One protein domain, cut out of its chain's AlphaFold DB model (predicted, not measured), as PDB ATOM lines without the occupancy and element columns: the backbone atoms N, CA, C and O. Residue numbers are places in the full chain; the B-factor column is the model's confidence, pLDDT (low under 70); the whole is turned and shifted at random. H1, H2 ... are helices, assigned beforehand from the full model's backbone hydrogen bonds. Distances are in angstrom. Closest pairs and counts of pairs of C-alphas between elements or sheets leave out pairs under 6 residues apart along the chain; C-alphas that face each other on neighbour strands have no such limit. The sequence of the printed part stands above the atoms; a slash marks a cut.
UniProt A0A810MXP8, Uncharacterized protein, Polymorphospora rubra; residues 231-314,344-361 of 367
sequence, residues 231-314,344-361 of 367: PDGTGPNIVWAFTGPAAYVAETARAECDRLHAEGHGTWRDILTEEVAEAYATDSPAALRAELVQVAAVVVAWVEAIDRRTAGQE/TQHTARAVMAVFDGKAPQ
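AT A GLANCE: This is residues 231 to 314 and 344 to 361 of the 367 residues of an uncharacterized protein of Polymorphospora rubra (UniProt A0A810MXP8). What shape do these atoms make? Three helices, H1, H2 and H3, stand side by side in a row with H2 in the middle, each running back against the one before, while a short fourth helix, H4, lies off to the side with no helix touching it. The leading stretch, residues 231 to 245, runs past the end of the row where H1 begins and H2 ends, and the far end of H3, with residues 307 to 312, sticks out. What is it made of, and how large is it? The printed part has 102 residues with four named helices, in the order H1 H2 H3 H4, and no named strand; the class is all helix. It is loose, with a radius of gyration of the C-alphas of 16.7 A, and elongated, spanning 56 by 33 by 20 A.

IN THESE COORDINATES: What comes before the first helix? Residues 231 to 245 hold no named element; in them residues 239 to 240 pair antiparallel with residues 244 to 245. Where do the first three helices run? H1, residues 246 to 262, begins with C-alpha 246 at (-39.048, 30.166, 16.673) and is 24.1 A long. H2, residues 268 to 281, is 20.1 A long. H3, residues 285 to 310, the longest, covers 37.5 A and ends with C-alpha 310 at (-43.916, 45.475, 48.292). What follows the cut? H4, residues 344 to 355, is 16.2 A long and ends with C-alpha 355 at (-52.490, 23.610, 6.258).

HOW THE PARTS SIT: How does H1 stand to H2? They touch and form a helical hairpin, running opposite ways at a shallow tilt of 26 degrees; their closest C-alphas, those of Ala 250 and Ala 277, are 4.5 A apart. How does H2 stand to H3? They touch as a second helical hairpin, opposite ways at a shallow tilt of 12 degrees, with the closest C-alphas, those of Ala 279 and Glu 291, 5.0 A apart. Which helices stay apart? H1 and H3 are apart, and H4 is apart from H1, H2 and H3. What do the backbones show? In H1, H2, H3 and H4 every O i to N i+4 pair is within hydrogen-bond range.

THE WHOLE: How far does it reach? The two C-alphas farthest apart, those of Gly 312 and Gly 357, are 56.2 A apart. Where is the cut, and how are the helices linked? Residues 315 to 343 are not printed, and C-alphas 314 and 344 are 35.4 A apart across the cut. The links H1 to H2 and H2 to H3 are tight. Where is the model unsure? The mean pLDDT of the printed part is 88.3, with residues 344 to 355 and 357 to 361 under 70.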
ATOM      1  N   PRO A 231     -32.127  17.118  25.913       97.44
ATOM      2  CA  PRO A 231     -31.795  17.873  24.705       97.44
ATOM      3  C   PRO A 231     -32.375  19.291  24.759       97.44
ATOM      4  O   PRO A 231     -33.501  19.462  25.223       97.44
ATOM      5  N   ASP A 232     -31.652  20.272  24.213       97.44
ATOM      6  CA  ASP A 232     -32.053  21.687  24.269       97.44
ATOM      7  C   ASP A 232     -33.408  21.949  23.591       97.44
ATOM      8  O   ASP A 232     -34.224  22.721  24.090       97.44
ATOM      9  N   GLY A 233     -33.674  21.283  22.461       96.75
ATOM     10  CA  GLY A 233     -34.933  21.442  21.726       96.75
ATOM     11  C   GLY A 233     -35.126  22.831  21.104       96.75
ATOM     12  O   GLY A 233     -36.260  23.206  20.818       96.75
ATOM     13  N   THR A 234     -34.042  23.581  20.895       97.81
ATOM     14  CA  THR A 234     -34.041  24.943  20.346       97.81
ATOM     15  C   THR A 234     -33.547  24.983  18.897       97.81
ATOM     16  O   THR A 234     -33.002  24.010  18.366       97.81
ATOM     17  N   GLY A 235     -33.772  26.111  18.229       97.56
ATOM     18  CA  GLY A 235     -33.284  26.397  16.884       97.56
ATOM     19  C   GLY A 235     -34.310  27.154  16.039       97.56
ATOM     20  O   GLY A 235     -35.513  27.104  16.307       97.56
ATOM     21  N   PRO A 236     -33.877  27.815  14.956       96.25
ATOM     22  CA  PRO A 236     -34.696  28.802  14.247       96.25
ATOM     23  C   PRO A 236     -35.951  28.206  13.590       96.25
ATOM     24  O   PRO A 236     -36.967  28.886  13.452       96.25
ATOM     25  N   ASN A 237     -35.885  26.926  13.208       97.44
ATOM     26  CA  ASN A 237     -36.965  26.196  12.541       97.44
ATOM     27  C   ASN A 237     -37.825  25.356  13.500       97.44
ATOM     28  O   ASN A 237     -38.766  24.703  13.047       97.44
ATOM     29  N   ILE A 238     -37.511  25.336  14.802       95.94
ATOM     30  CA  ILE A 238     -38.361  24.669  15.790       95.94
ATOM     31  C   ILE A 238     -39.688  25.417  15.855       95.94
ATOM     32  O   ILE A 238     -39.723  26.643  15.943       95.94
ATOM     33  N   VAL A 239     -40.793  24.679  15.775       96.00
ATOM     34  CA  VAL A 239     -42.125  25.274  15.863       96.00
ATOM     35  C   VAL A 239     -42.404  25.622  17.318       96.00
ATOM     36  O   VAL A 239     -42.489  24.743  18.176       96.00
ATOM     37  N   TRP A 240     -42.588  26.910  17.590       92.06
ATOM     38  CA  TRP A 240     -43.043  27.366  18.888       92.06
ATOM     39  C   TRP A 240     -44.556  27.239  18.983       92.06
ATOM     40  O   TRP A 240     -45.312  28.067  18.465       92.06
ATOM     41  N   ALA A 241     -44.993  26.199  19.692       87.69
ATOM     42  CA  ALA A 241     -46.401  25.908  19.943       87.69
ATOM     43  C   ALA A 241     -47.239  25.962  18.647       87.69
ATOM     44  O   ALA A 241     -46.955  25.235  17.700       87.69
ATOM     45  N   PHE A 242     -48.276  26.803  18.602       84.75
ATOM     46  CA  PHE A 242     -49.162  26.969  17.443       84.75
ATOM     47  C   PHE A 242     -48.888  28.264  16.660       84.75
ATOM     48  O   PHE A 242     -49.713  28.672  15.845       84.75
ATOM     49  N   THR A 243     -47.762  28.934  16.927       89.38
ATOM     50  CA  THR A 243     -47.500  30.302  16.453       89.38
ATOM     51  C   THR A 243     -46.684  30.327  15.162       89.38
ATOM     52  O   THR A 243     -46.982  31.110  14.264       89.38
ATOM     53  N   GLY A 244     -45.665  29.468  15.048       94.00
ATOM     54  CA  GLY A 244     -44.774  29.405  13.886       94.00
ATOM     55  C   GLY A 244     -43.332  29.033  14.248       94.00
ATOM     56  O   GLY A 244     -43.078  28.623  15.383       94.00
ATOM     57  N   PRO A 245     -42.381  29.148  13.300       97.38
ATOM     58  CA  PRO A 245     -40.956  28.939  13.564       97.38
ATOM     59  C   PRO A 245     -40.430  29.890  14.648       97.38
ATOM     60  O   PRO A 245     -40.775  31.072  14.647       97.38
ATOM     61  N   ALA A 246     -39.569  29.402  15.540       97.00
ATOM     62  CA  ALA A 246     -39.048  30.166  16.673       97.00
ATOM     63  C   ALA A 246     -38.359  31.471  16.246       97.00
ATOM     64  O   ALA A 246     -38.581  32.498  16.879       97.00
ATOM     65  N   ALA A 247     -37.621  31.474  15.129       97.00
ATOM     66  CA  ALA A 247     -36.997  32.692  14.605       97.00
ATOM     67  C   ALA A 247     -38.018  33.785  14.236       97.00
ATOM     68  O   ALA A 247     -37.777  34.964  14.475       97.00
ATOM     69  N   TYR A 248     -39.174  33.401  13.687       96.50
ATOM     70  CA  TYR A 248     -40.249  34.349  13.383       96.50
ATOM     71  C   TYR A 248     -40.883  34.911  14.661       96.50
ATOM     72  O   TYR A 248     -41.179  36.105  14.739       96.50
ATOM     73  N   VAL A 249     -41.073  34.059  15.675       96.62
ATOM     74  CA  VAL A 249     -41.615  34.485  16.971       96.62
ATOM     75  C   VAL A 249     -40.646  35.425  17.689       96.62
ATOM     76  O   VAL A 249     -41.103  36.436  18.208       96.62
ATOM     77  N   ALA A 250     -39.340  35.145  17.661       97.38
ATOM     78  CA  ALA A 250     -38.306  36.015  18.223       97.38
ATOM     79  C   ALA A 250     -38.329  37.416  17.606       97.38
ATOM     80  O   ALA A 250     -38.457  38.398  18.328       97.38
ATOM     81  N   GLU A 251     -38.325  37.509  16.275       97.06
ATOM     82  CA  GLU A 251     -38.381  38.803  15.587       97.06
ATOM     83  C   GLU A 251     -39.672  39.573  15.908       97.06
ATOM     84  O   GLU A 251     -39.649  40.781  16.140       97.06
ATOM     85  N   THR A 252     -40.808  38.869  15.976       96.62
ATOM     86  CA  THR A 252     -42.099  39.484  16.319       96.62
ATOM     87  C   THR A 252     -42.127  39.968  17.771       96.62
ATOM     88  O   THR A 252     -42.643  41.051  18.043       96.62
ATOM     89  N   ALA A 253     -41.581  39.181  18.704       96.69
ATOM     90  CA  ALA A 253     -41.516  39.528  20.120       96.69
ATOM     91  C   ALA A 253     -40.615  40.745  20.356       96.69
ATOM     92  O   ALA A 253     -41.043  41.674  21.038       96.69
ATOM     93  N   ARG A 254     -39.437  40.783  19.719       97.94
ATOM     94  CA  ARG A 254     -38.521  41.929  19.738       97.94
ATOM     95  C   ARG A 254     -39.186  43.196  19.210       97.94
ATOM     96  O   ARG A 254     -39.255  44.198  19.913       97.94
ATOM     97  N   ALA A 255     -39.760  43.138  18.006       97.19
ATOM     98  CA  ALA A 255     -40.408  44.298  17.393       97.19
ATOM     99  C   ALA A 255     -41.562  44.853  18.249       97.19
ATOM    100  O   ALA A 255     -41.745  46.069  18.342       97.19
ATOM    101  N   GLU A 256     -42.345  43.976  18.882       96.81
ATOM    102  CA  GLU A 256     -43.429  44.382  19.774       96.81
ATOM    103  C   GLU A 256     -42.910  44.953  21.099       96.81
ATOM    104  O   GLU A 256     -43.431  45.967  21.569       96.81
ATOM    105  N   CYS A 257     -41.874  44.348  21.686       97.25
ATOM    106  CA  CYS A 257     -41.240  44.847  22.901       97.25
ATOM    107  C   CYS A 257     -40.664  46.252  22.680       97.25
ATOM    108  O   CYS A 257     -41.000  47.171  23.435       97.25
ATOM    109  N   ASP A 258     -39.899  46.452  21.603       97.25
ATOM    110  CA  ASP A 258     -39.354  47.752  21.198       97.25
ATOM    111  C   ASP A 258     -40.460  48.797  21.023       97.25
ATOM    112  O   ASP A 258     -40.385  49.903  21.571       97.25
ATOM    113  N   ARG A 259     -41.526  48.443  20.293       96.62
ATOM    114  CA  ARG A 259     -42.670  49.329  20.048       96.62
ATOM    115  C   ARG A 259     -43.351  49.738  21.356       96.62
ATOM    116  O   ARG A 259     -43.587  50.926  21.576       96.62
ATOM    117  N   LEU A 260     -43.651  48.780  22.234       94.00
ATOM    118  CA  LEU A 260     -44.302  49.048  23.518       94.00
ATOM    119  C   LEU A 260     -43.422  49.908  24.431       94.00
ATOM    120  O   LEU A 260     -43.935  50.818  25.082       94.00
ATOM    121  N   HIS A 261     -42.108  49.680  24.475       93.38
ATOM    122  CA  HIS A 261     -41.198  50.516  25.263       93.38
ATOM    123  C   HIS A 261     -41.072  51.933  24.696       93.38
ATOM    124  O   HIS A 261     -41.106  52.892  25.470       93.38
ATOM    125  N   ALA A 262     -41.021  52.089  23.369       92.44
ATOM    126  CA  ALA A 262     -41.027  53.399  22.716       92.44
ATOM    127  C   ALA A 262     -42.306  54.205  23.022       92.44
ATOM    128  O   ALA A 262     -42.258  55.431  23.126       92.44
ATOM    129  N   GLU A 263     -43.438  53.526  23.214       92.31
ATOM    130  CA  GLU A 263     -44.727  54.127  23.583       92.31
ATOM    131  C   GLU A 263     -44.909  54.333  25.104       92.31
ATOM    132  O   GLU A 263     -45.907  54.913  25.532       92.31
ATOM    133  N   GLY A 264     -43.969  53.877  25.942       91.31
ATOM    134  CA  GLY A 264     -44.101  53.923  27.406       91.31
ATOM    135  C   GLY A 264     -45.108  52.908  27.970       91.31
ATOM    136  O   GLY A 264     -45.662  53.100  29.054       91.31
ATOM    137  N   HIS A 265     -45.369  51.837  27.224       92.31
ATOM    138  CA  HIS A 265     -46.299  50.753  27.544       92.31
ATOM    139  C   HIS A 265     -45.615  49.406  27.801       92.31
ATOM    140  O   HIS A 265     -46.302  48.441  28.126       92.31
ATOM    141  N   GLY A 266     -44.289  49.338  27.663       94.31
ATOM    142  CA  GLY A 266     -43.509  48.126  27.893       94.31
ATOM    143  C   GLY A 266     -43.705  47.569  29.302       94.31
ATOM    144  O   GLY A 266     -43.710  48.305  30.293       94.31
ATOM    145  N   THR A 267     -43.896  46.256  29.392       95.25
ATOM    146  CA  THR A 267     -44.026  45.544  30.664       95.25
ATOM    147  C   THR A 267     -42.922  44.503  30.811       95.25
ATOM    148  O   THR A 267     -42.361  44.020  29.831       95.25
ATOM    149  N   TRP A 268     -42.672  44.068  32.047       96.94
ATOM    150  CA  TRP A 268     -41.771  42.945  32.321       96.94
ATOM    151  C   TRP A 268     -42.137  41.658  31.569       96.94
ATOM    152  O   TRP A 268     -41.256  40.870  31.239       96.94
ATOM    153  N   ARG A 269     -43.430  41.443  31.280       97.81
ATOM    154  CA  ARG A 269     -43.884  40.301  30.479       97.81
ATOM    155  C   ARG A 269     -43.351  40.393  29.054       97.81
ATOM    156  O   ARG A 269     -42.961  39.369  28.507       97.81
ATOM    157  N   ASP A 270     -43.374  41.583  28.465       97.12
ATOM    158  CA  ASP A 270     -42.968  41.779  27.074       97.12
ATOM    159  C   ASP A 270     -41.449  41.580  26.944       97.12
ATOM    160  O   ASP A 270     -41.030  40.796  26.097       97.12
ATOM    161  N   ILE A 271     -40.664  42.116  27.895       98.06
ATOM    162  CA  ILE A 271     -39.213  41.865  27.999       98.06
ATOM    163  C   ILE A 271     -38.931  40.363  28.150       98.06
ATOM    164  O   ILE A 271     -38.164  39.789  27.389       98.06
ATOM    165  N   LEU A 272     -39.575  39.679  29.106       98.25
ATOM    166  CA  LEU A 272     -39.328  38.247  29.311       98.25
ATOM    167  C   LEU A 272     -39.729  37.407  28.087       98.25
ATOM    168  O   LEU A 272     -39.094  36.394  27.800       98.25
ATOM    169  N   THR A 273     -40.793  37.803  27.386       97.69
ATOM    170  CA  THR A 273     -41.263  37.097  26.187       97.69
ATOM    171  C   THR A 273     -40.249  37.207  25.055       97.69
ATOM    172  O   THR A 273     -39.983  36.196  24.412       97.69
ATOM    173  N   GLU A 274     -39.678  38.393  24.837       98.00
ATOM    174  CA  GLU A 274     -38.585  38.615  23.884       98.00
ATOM    175  C   GLU A 274     -37.378  37.724  24.201       98.00
ATOM    176  O   GLU A 274     -37.003  36.898  23.375       98.00
ATOM    177  N   GLU A 275     -36.846  37.783  25.423       98.44
ATOM    178  CA  GLU A 275     -35.639  37.029  25.801       98.44
ATOM    179  C   GLU A 275     -35.821  35.507  25.673       98.44
ATOM    180  O   GLU A 275     -34.961  34.787  25.159       98.44
ATOM    181  N   VAL A 276     -36.976  34.985  26.109       98.25
ATOM    182  CA  VAL A 276     -37.303  33.558  25.937       98.25
ATOM    183  C   VAL A 276     -37.385  33.207  24.455       98.25
ATOM    184  O   VAL A 276     -37.007  32.101  24.058       98.25
ATOM    185  N   ALA A 277     -37.866  34.140  23.634       97.94
ATOM    186  CA  ALA A 277     -38.013  33.909  22.218       97.94
ATOM    187  C   ALA A 277     -36.697  33.797  21.472       97.94
ATOM    188  O   ALA A 277     -36.520  32.883  20.659       97.94
ATOM    189  N   GLU A 278     -35.763  34.671  21.803       98.06
ATOM    190  CA  GLU A 278     -34.407  34.634  21.274       98.06
ATOM    191  C   GLU A 278     -33.674  33.357  21.700       98.06
ATOM    192  O   GLU A 278     -33.077  32.670  20.861       98.06
ATOM    193  N   ALA A 279     -33.822  32.945  22.966       98.12
ATOM    194  CA  ALA A 279     -33.271  31.681  23.446       98.12
ATOM    195  C   ALA A 279     -33.805  30.476  22.646       98.12
ATOM    196  O   ALA A 279     -33.029  29.635  22.193       98.12
ATOM    197  N   TYR A 280     -35.116  30.400  22.401       98.12
ATOM    198  CA  TYR A 280     -35.715  29.295  21.639       98.12
ATOM    199  C   TYR A 280     -35.318  29.280  20.161       98.12
ATOM    200  O   TYR A 280     -35.223  28.204  19.568       98.12
ATOM    201  N   ALA A 281     -35.058  30.443  19.563       97.94
ATOM    202  CA  ALA A 281     -34.609  30.549  18.179       97.94
ATOM    203  C   ALA A 281     -33.133  30.156  17.975       97.94
ATOM    204  O   ALA A 281     -32.700  30.004  16.832       97.94
ATOM    205  N   THR A 282     -32.367  29.963  19.051       98.00
ATOM    206  CA  THR A 282     -30.918  29.745  18.994       98.00
ATOM    207  C   THR A 282     -30.540  28.269  18.823       98.00
ATOM    208  O   THR A 282     -31.036  27.404  19.538       98.00
ATOM    209  N   ASP A 283     -29.619  27.964  17.903       97.19
ATOM    210  CA  ASP A 283     -29.120  26.602  17.616       97.19
ATOM    211  C   ASP A 283     -27.658  26.356  18.045       97.19
ATOM    212  O   ASP A 283     -27.179  25.221  18.045       97.19
ATOM    213  N   SER A 284     -26.938  27.408  18.437       97.75
ATOM    214  CA  SER A 284     -25.561  27.328  18.932       97.75
ATOM    215  C   SER A 284     -25.541  27.206  20.460       97.75
ATOM    216  O   SER A 284     -26.047  28.107  21.126       97.75
ATOM    217  N   PRO A 285     -24.882  26.190  21.056       97.62
ATOM    218  CA  PRO A 285     -24.840  26.027  22.514       97.62
ATOM    219  C   PRO A 285     -24.246  27.228  23.263       97.62
ATOM    220  O   PRO A 285     -24.686  27.574  24.358       97.62
ATOM    221  N   ALA A 286     -23.239  27.884  22.679       97.38
ATOM    222  CA  ALA A 286     -22.609  29.048  23.295       97.38
ATOM    223  C   ALA A 286     -23.540  30.268  23.290       97.38
ATOM    224  O   ALA A 286     -23.617  30.976  24.293       97.38
ATOM    225  N   ALA A 287     -24.254  30.482  22.181       97.06
ATOM    226  CA  ALA A 287     -25.242  31.549  22.073       97.06
ATOM    227  C   ALA A 287     -26.456  31.250  22.963       97.06
ATOM    228  O   ALA A 287     -26.839  32.100  23.754       97.06
ATOM    229  N   LEU A 288     -26.961  30.012  22.961       98.19
ATOM    230  CA  LEU A 288     -28.083  29.593  23.801       98.19
ATOM    231  C   LEU A 288     -27.776  29.827  25.281       98.19
ATOM    232  O   LEU A 288     -28.608  30.351  26.015       98.19
ATOM    233  N   ARG A 289     -26.558  29.496  25.728       98.19
ATOM    234  CA  ARG A 289     -26.130  29.798  27.097       98.19
ATOM    235  C   ARG A 289     -26.161  31.302  27.383       98.19
ATOM    236  O   ARG A 289     -26.515  31.675  28.496       98.19
ATOM    237  N   ALA A 290     -25.738  32.142  26.439       97.69
ATOM    238  CA  ALA A 290     -25.795  33.590  26.609       97.69
ATOM    239  C   ALA A 290     -27.252  34.055  26.757       97.69
ATOM    240  O   ALA A 290     -27.559  34.682  27.766       97.69
ATOM    241  N   GLU A 291     -28.149  33.637  25.861       98.12
ATOM    242  CA  GLU A 291     -29.569  34.007  25.923       98.12
ATOM    243  C   GLU A 291     -30.259  33.508  27.196       98.12
ATOM    244  O   GLU A 291     -30.952  34.262  27.871       98.12
ATOM    245  N   LEU A 292     -30.003  32.269  27.626       98.12
ATOM    246  CA  LEU A 292     -30.556  31.753  28.884       98.12
ATOM    247  C   LEU A 292     -30.069  32.543  30.111       98.12
ATOM    248  O   LEU A 292     -30.798  32.657  31.099       98.12
ATOM    249  N   VAL A 293     -28.854  33.101  30.066       97.88
ATOM    250  CA  VAL A 293     -28.368  34.015  31.111       97.88
ATOM    251  C   VAL A 293     -29.112  35.353  31.058       97.88
ATOM    252  O   VAL A 293     -29.440  35.874  32.125       97.88
ATOM    253  N   GLN A 294     -29.427  35.880  29.869       97.31
ATOM    254  CA  GLN A 294     -30.250  37.090  29.720       97.31
ATOM    255  C   GLN A 294     -31.665  36.872  30.276       97.31
ATOM    256  O   GLN A 294     -32.105  37.628  31.145       97.31
ATOM    257  N   VAL A 295     -32.312  35.756  29.916       98.44
ATOM    258  CA  VAL A 295     -33.609  35.331  30.476       98.44
ATOM    259  C   VAL A 295     -33.561  35.292  32.005       98.44
ATOM    260  O   VAL A 295     -34.414  35.877  32.674       98.44
ATOM    261  N   ALA A 296     -32.552  34.631  32.585       97.38
ATOM    262  CA  ALA A 296     -32.407  34.547  34.036       97.38
ATOM    263  C   ALA A 296     -32.212  35.929  34.683       97.38
ATOM    264  O   ALA A 296     -32.798  36.201  35.733       97.38
ATOM    265  N   ALA A 297     -31.432  36.815  34.057       96.69
ATOM    266  CA  ALA A 297     -31.221  38.176  34.540       96.69
ATOM    267  C   ALA A 297     -32.524  38.993  34.548       96.69
ATOM    268  O   ALA A 297     -32.807  39.664  35.542       96.69
ATOM    269  N   VAL A 298     -33.351  38.888  33.500       97.56
ATOM    270  CA  VAL A 298     -34.665  39.553  33.436       97.56
ATOM    271  C   VAL A 298     -35.615  39.016  34.502       97.56
ATOM    272  O   VAL A 298     -36.282  39.803  35.175       97.56
ATOM    273  N   VAL A 299     -35.647  37.698  34.724       97.88
ATOM    274  CA  VAL A 299     -36.464  37.094  35.792       97.88
ATOM    275  C   VAL A 299     -36.043  37.612  37.169       97.88
ATOM    276  O   VAL A 299     -36.904  38.031  37.943       97.88
ATOM    277  N   VAL A 300     -34.740  37.637  37.471       96.31
ATOM    278  CA  VAL A 300     -34.218  38.176  38.740       96.31
ATOM    279  C   VAL A 300     -34.603  39.645  38.901       96.31
ATOM    280  O   VAL A 300     -35.176  40.017  39.923       96.31
ATOM    281  N   ALA A 301     -34.373  40.468  37.876       94.50
ATOM    282  CA  ALA A 301     -34.704  41.890  37.910       94.50
ATOM    283  C   ALA A 301     -36.209  42.138  38.127       94.50
ATOM    284  O   ALA A 301     -36.591  43.076  38.838       94.50
ATOM    285  N   TRP A 302     -37.068  41.285  37.562       96.38
ATOM    286  CA  TRP A 302     -38.511  41.358  37.760       96.38
ATOM    287  C   TRP A 302     -38.913  41.001  39.200       96.38
ATOM    288  O   TRP A 302     -39.709  41.730  39.800       96.38
ATOM    289  N   VAL A 303     -38.337  39.947  39.794       96.00
ATOM    290  CA  VAL A 303     -38.562  39.602  41.214       96.00
ATOM    291  C   VAL A 303     -38.132  40.755  42.118       96.00
ATOM    292  O   VAL A 303     -38.930  41.237  42.917       96.00
ATOM    293  N   GLU A 304     -36.938  41.309  41.912       92.81
ATOM    294  CA  GLU A 304     -36.474  42.458  42.694       92.81
ATOM    295  C   GLU A 304     -37.392  43.684  42.535       92.81
ATOM    296  O   GLU A 304     -37.591  44.459  43.472       92.81
ATOM    297  N   ALA A 305     -37.967  43.895  41.345       91.94
ATOM    298  CA  ALA A 305     -38.943  44.957  41.120       91.94
ATOM    299  C   ALA A 305     -40.261  44.712  41.872       91.94
ATOM    300  O   ALA A 305     -40.931  45.669  42.265       91.94
ATOM    301  N   ILE A 306     -40.658  43.457  42.083       92.75
ATOM    302  CA  ILE A 306     -41.774  43.103  42.970       92.75
ATOM    303  C   ILE A 306     -41.400  43.413  44.424       92.75
ATOM    304  O   ILE A 306     -42.168  44.088  45.106       92.75
ATOM    305  N   ASP A 307     -40.211  43.019  44.873       91.56
ATOM    306  CA  ASP A 307     -39.778  43.228  46.259       91.56
ATOM    307  C   ASP A 307     -39.697  44.712  46.618       91.56
ATOM    308  O   ASP A 307     -40.225  45.137  47.649       91.56
ATOM    309  N   ARG A 308     -39.124  45.536  45.731       90.31
ATOM    310  CA  ARG A 308     -39.083  46.997  45.910       90.31
ATOM    311  C   ARG A 308     -40.483  47.599  46.022       90.31
ATOM    312  O   ARG A 308     -40.697  48.475  46.859       90.31
ATOM    313  N   ARG A 309     -41.435  47.120  45.214       90.81
ATOM    314  CA  ARG A 309     -42.842  47.547  45.268       90.81
ATOM    315  C   ARG A 309     -43.489  47.198  46.595       90.81
ATOM    316  O   ARG A 309     -44.076  48.065  47.236       90.81
ATOM    317  N   THR A 310     -43.336  45.954  47.033       86.44
ATOM    318  CA  THR A 310     -43.916  45.475  48.292       86.44
ATOM    319  C   THR A 310     -43.276  46.147  49.509       86.44
ATOM    320  O   THR A 310     -43.961  46.405  50.495       86.44
ATOM    321  N   ALA A 311     -41.995  46.513  49.432       86.31
ATOM    322  CA  ALA A 311     -41.297  47.266  50.474       86.31
ATOM    323  C   ALA A 311     -41.629  48.774  50.492       86.31
ATOM    324  O   ALA A 311     -41.121  49.493  51.351       86.31
ATOM    325  N   GLY A 312     -42.440  49.276  49.549       88.19
ATOM    326  CA  GLY A 312     -42.747  50.705  49.423       88.19
ATOM    327  C   GLY A 312     -41.550  51.560  48.991       88.19
ATOM    328  O   GLY A 312     -41.526  52.760  49.249       88.19
ATOM    329  N   GLN A 313     -40.544  50.949  48.361       80.56
ATOM    330  CA  GLN A 313     -39.300  51.591  47.920       80.56
ATOM    331  C   GLN A 313     -39.329  51.991  46.440       80.56
ATOM    332  O   GLN A 313     -38.297  52.364  45.880       80.56
ATOM    333  N   GLU A 314     -40.475  51.862  45.773       77.88
ATOM    334  CA  GLU A 314     -40.533  52.105  44.340       77.88
ATOM    335  C   GLU A 314     -40.395  53.608  44.040       77.88
ATOM    336  O   GLU A 314     -41.140  54.419  44.602       77.88
ATOM    337  N   THR A 344     -54.183  37.772  15.807       52.31
ATOM    338  CA  THR A 344     -54.703  36.404  15.938       52.31
ATOM    339  C   THR A 344     -55.444  35.894  14.695       52.31
ATOM    340  O   THR A 344     -55.344  34.713  14.374       52.31
ATOM    341  N   GLN A 345     -56.180  36.750  13.978       50.62
ATOM    342  CA  GLN A 345     -56.874  36.382  12.739       50.62
ATOM    343  C   GLN A 345     -55.915  36.272  11.555       50.62
ATOM    344  O   GLN A 345     -56.089  35.376  10.732       50.62
ATOM    345  N   HIS A 346     -54.885  37.121  11.495       52.53
ATOM    346  CA  HIS A 346     -53.861  37.047  10.454       52.53
ATOM    347  C   HIS A 346     -52.988  35.793  10.636       52.53
ATOM    348  O   HIS A 346     -52.778  35.044   9.682       52.53
ATOM    349  N   THR A 347     -52.605  35.468  11.878       54.41
ATOM    350  CA  THR A 347     -51.920  34.208  12.208       54.41
ATOM    351  C   THR A 347     -52.816  32.999  11.939       54.41
ATOM    352  O   THR A 347     -52.367  32.048  11.313       54.41
ATOM    353  N   ALA A 348     -54.102  33.034  12.311       54.25
ATOM    354  CA  ALA A 348     -55.029  31.941  12.009       54.25
ATOM    355  C   ALA A 348     -55.224  31.739  10.495       54.25
ATOM    356  O   ALA A 348     -55.240  30.603  10.033       54.25
ATOM    357  N   ARG A 349     -55.311  32.814   9.697       58.53
ATOM    358  CA  ARG A 349     -55.380  32.722   8.229       58.53
ATOM    359  C   ARG A 349     -54.093  32.180   7.620       58.53
ATOM    360  O   ARG A 349     -54.173  31.325   6.746       58.53
ATOM    361  N   ALA A 350     -52.936  32.648   8.079       57.25
ATOM    362  CA  ALA A 350     -51.639  32.180   7.601       57.25
ATOM    363  C   ALA A 350     -51.416  30.698   7.947       57.25
ATOM    364  O   ALA A 350     -51.022  29.918   7.084       57.25
ATOM    365  N   VAL A 351     -51.758  30.286   9.171       56.06
ATOM    366  CA  VAL A 351     -51.692  28.888   9.618       56.06
ATOM    367  C   VAL A 351     -52.653  28.016   8.805       56.06
ATOM    368  O   VAL A 351     -52.235  26.988   8.279       56.06
ATOM    369  N   MET A 352     -53.906  28.439   8.610       63.84
ATOM    370  CA  MET A 352     -54.873  27.682   7.801       63.84
ATOM    371  C   MET A 352     -54.472  27.615   6.318       63.84
ATOM    372  O   MET A 352     -54.616  26.565   5.703       63.84
ATOM    373  N   ALA A 353     -53.888  28.674   5.747       60.56
ATOM    374  CA  ALA A 353     -53.400  28.669   4.364       60.56
ATOM    375  C   ALA A 353     -52.214  27.708   4.149       60.56
ATOM    376  O   ALA A 353     -52.115  27.087   3.088       60.56
ATOM    377  N   VAL A 354     -51.349  27.552   5.157       57.34
ATOM    378  CA  VAL A 354     -50.259  26.563   5.158       57.34
ATOM    379  C   VAL A 354     -50.809  25.138   5.292       57.34
ATOM    380  O   VAL A 354     -50.357  24.252   4.569       57.34
ATOM    381  N   PHE A 355     -51.818  24.914   6.145       57.94
ATOM    382  CA  PHE A 355     -52.490  23.610   6.258       57.94
ATOM    383  C   PHE A 355     -53.260  23.215   4.987       57.94
ATOM    384  O   PHE A 355     -53.289  22.035   4.641       57.94
ATOM    385  N   ASP A 356     -53.799  24.187   4.248       71.25
ATOM    386  CA  ASP A 356     -54.495  23.972   2.971       71.25
ATOM    387  C   ASP A 356     -53.545  23.850   1.758       71.25
ATOM    388  O   ASP A 356     -53.995  23.770   0.613       71.25
ATOM    389  N   GLY A 357     -52.223  23.840   1.974       55.09
ATOM    390  CA  GLY A 357     -51.227  23.621   0.920       55.09
ATOM    391  C   GLY A 357     -51.087  24.771  -0.084       55.09
ATOM    392  O   GLY A 357     -50.571  24.562  -1.185       55.09
ATOM    393  N   LYS A 358     -51.533  25.987   0.258       54.03
ATOM    394  CA  LYS A 358     -51.367  27.159  -0.613       54.03
ATOM    395  C   LYS A 358     -49.951  27.716  -0.485       54.03
ATOM    396  O   LYS A 358     -49.480  28.021   0.608       54.03
ATOM    397  N   ALA A 359     -49.269  27.874  -1.618       47.75
ATOM    398  CA  ALA A 359     -47.948  28.490  -1.648       47.75
ATOM    399  C   ALA A 359     -48.047  29.993  -1.290       47.75
ATOM    400  O   ALA A 359     -48.957  30.665  -1.789       47.75
ATOM    401  N   PRO A 360     -47.098  30.561  -0.517       48.34
ATOM    402  CA  PRO A 360     -47.154  31.952  -0.034       48.34
ATOM    403  C   PRO A 360     -47.341  33.013  -1.131       48.34
ATOM    404  O   PRO A 360     -47.895  34.081  -0.893       48.34
ATOM    405  N   GLN A 361     -46.923  32.704  -2.359       55.47
ATOM    406  CA  GLN A 361     -46.985  33.597  -3.518       55.47
ATOM    407  C   GLN A 361     -48.417  33.865  -4.024       55.47
ATOM    408  O   GLN A 361     -48.622  34.815  -4.771       55.47
TER     409      GLN A 361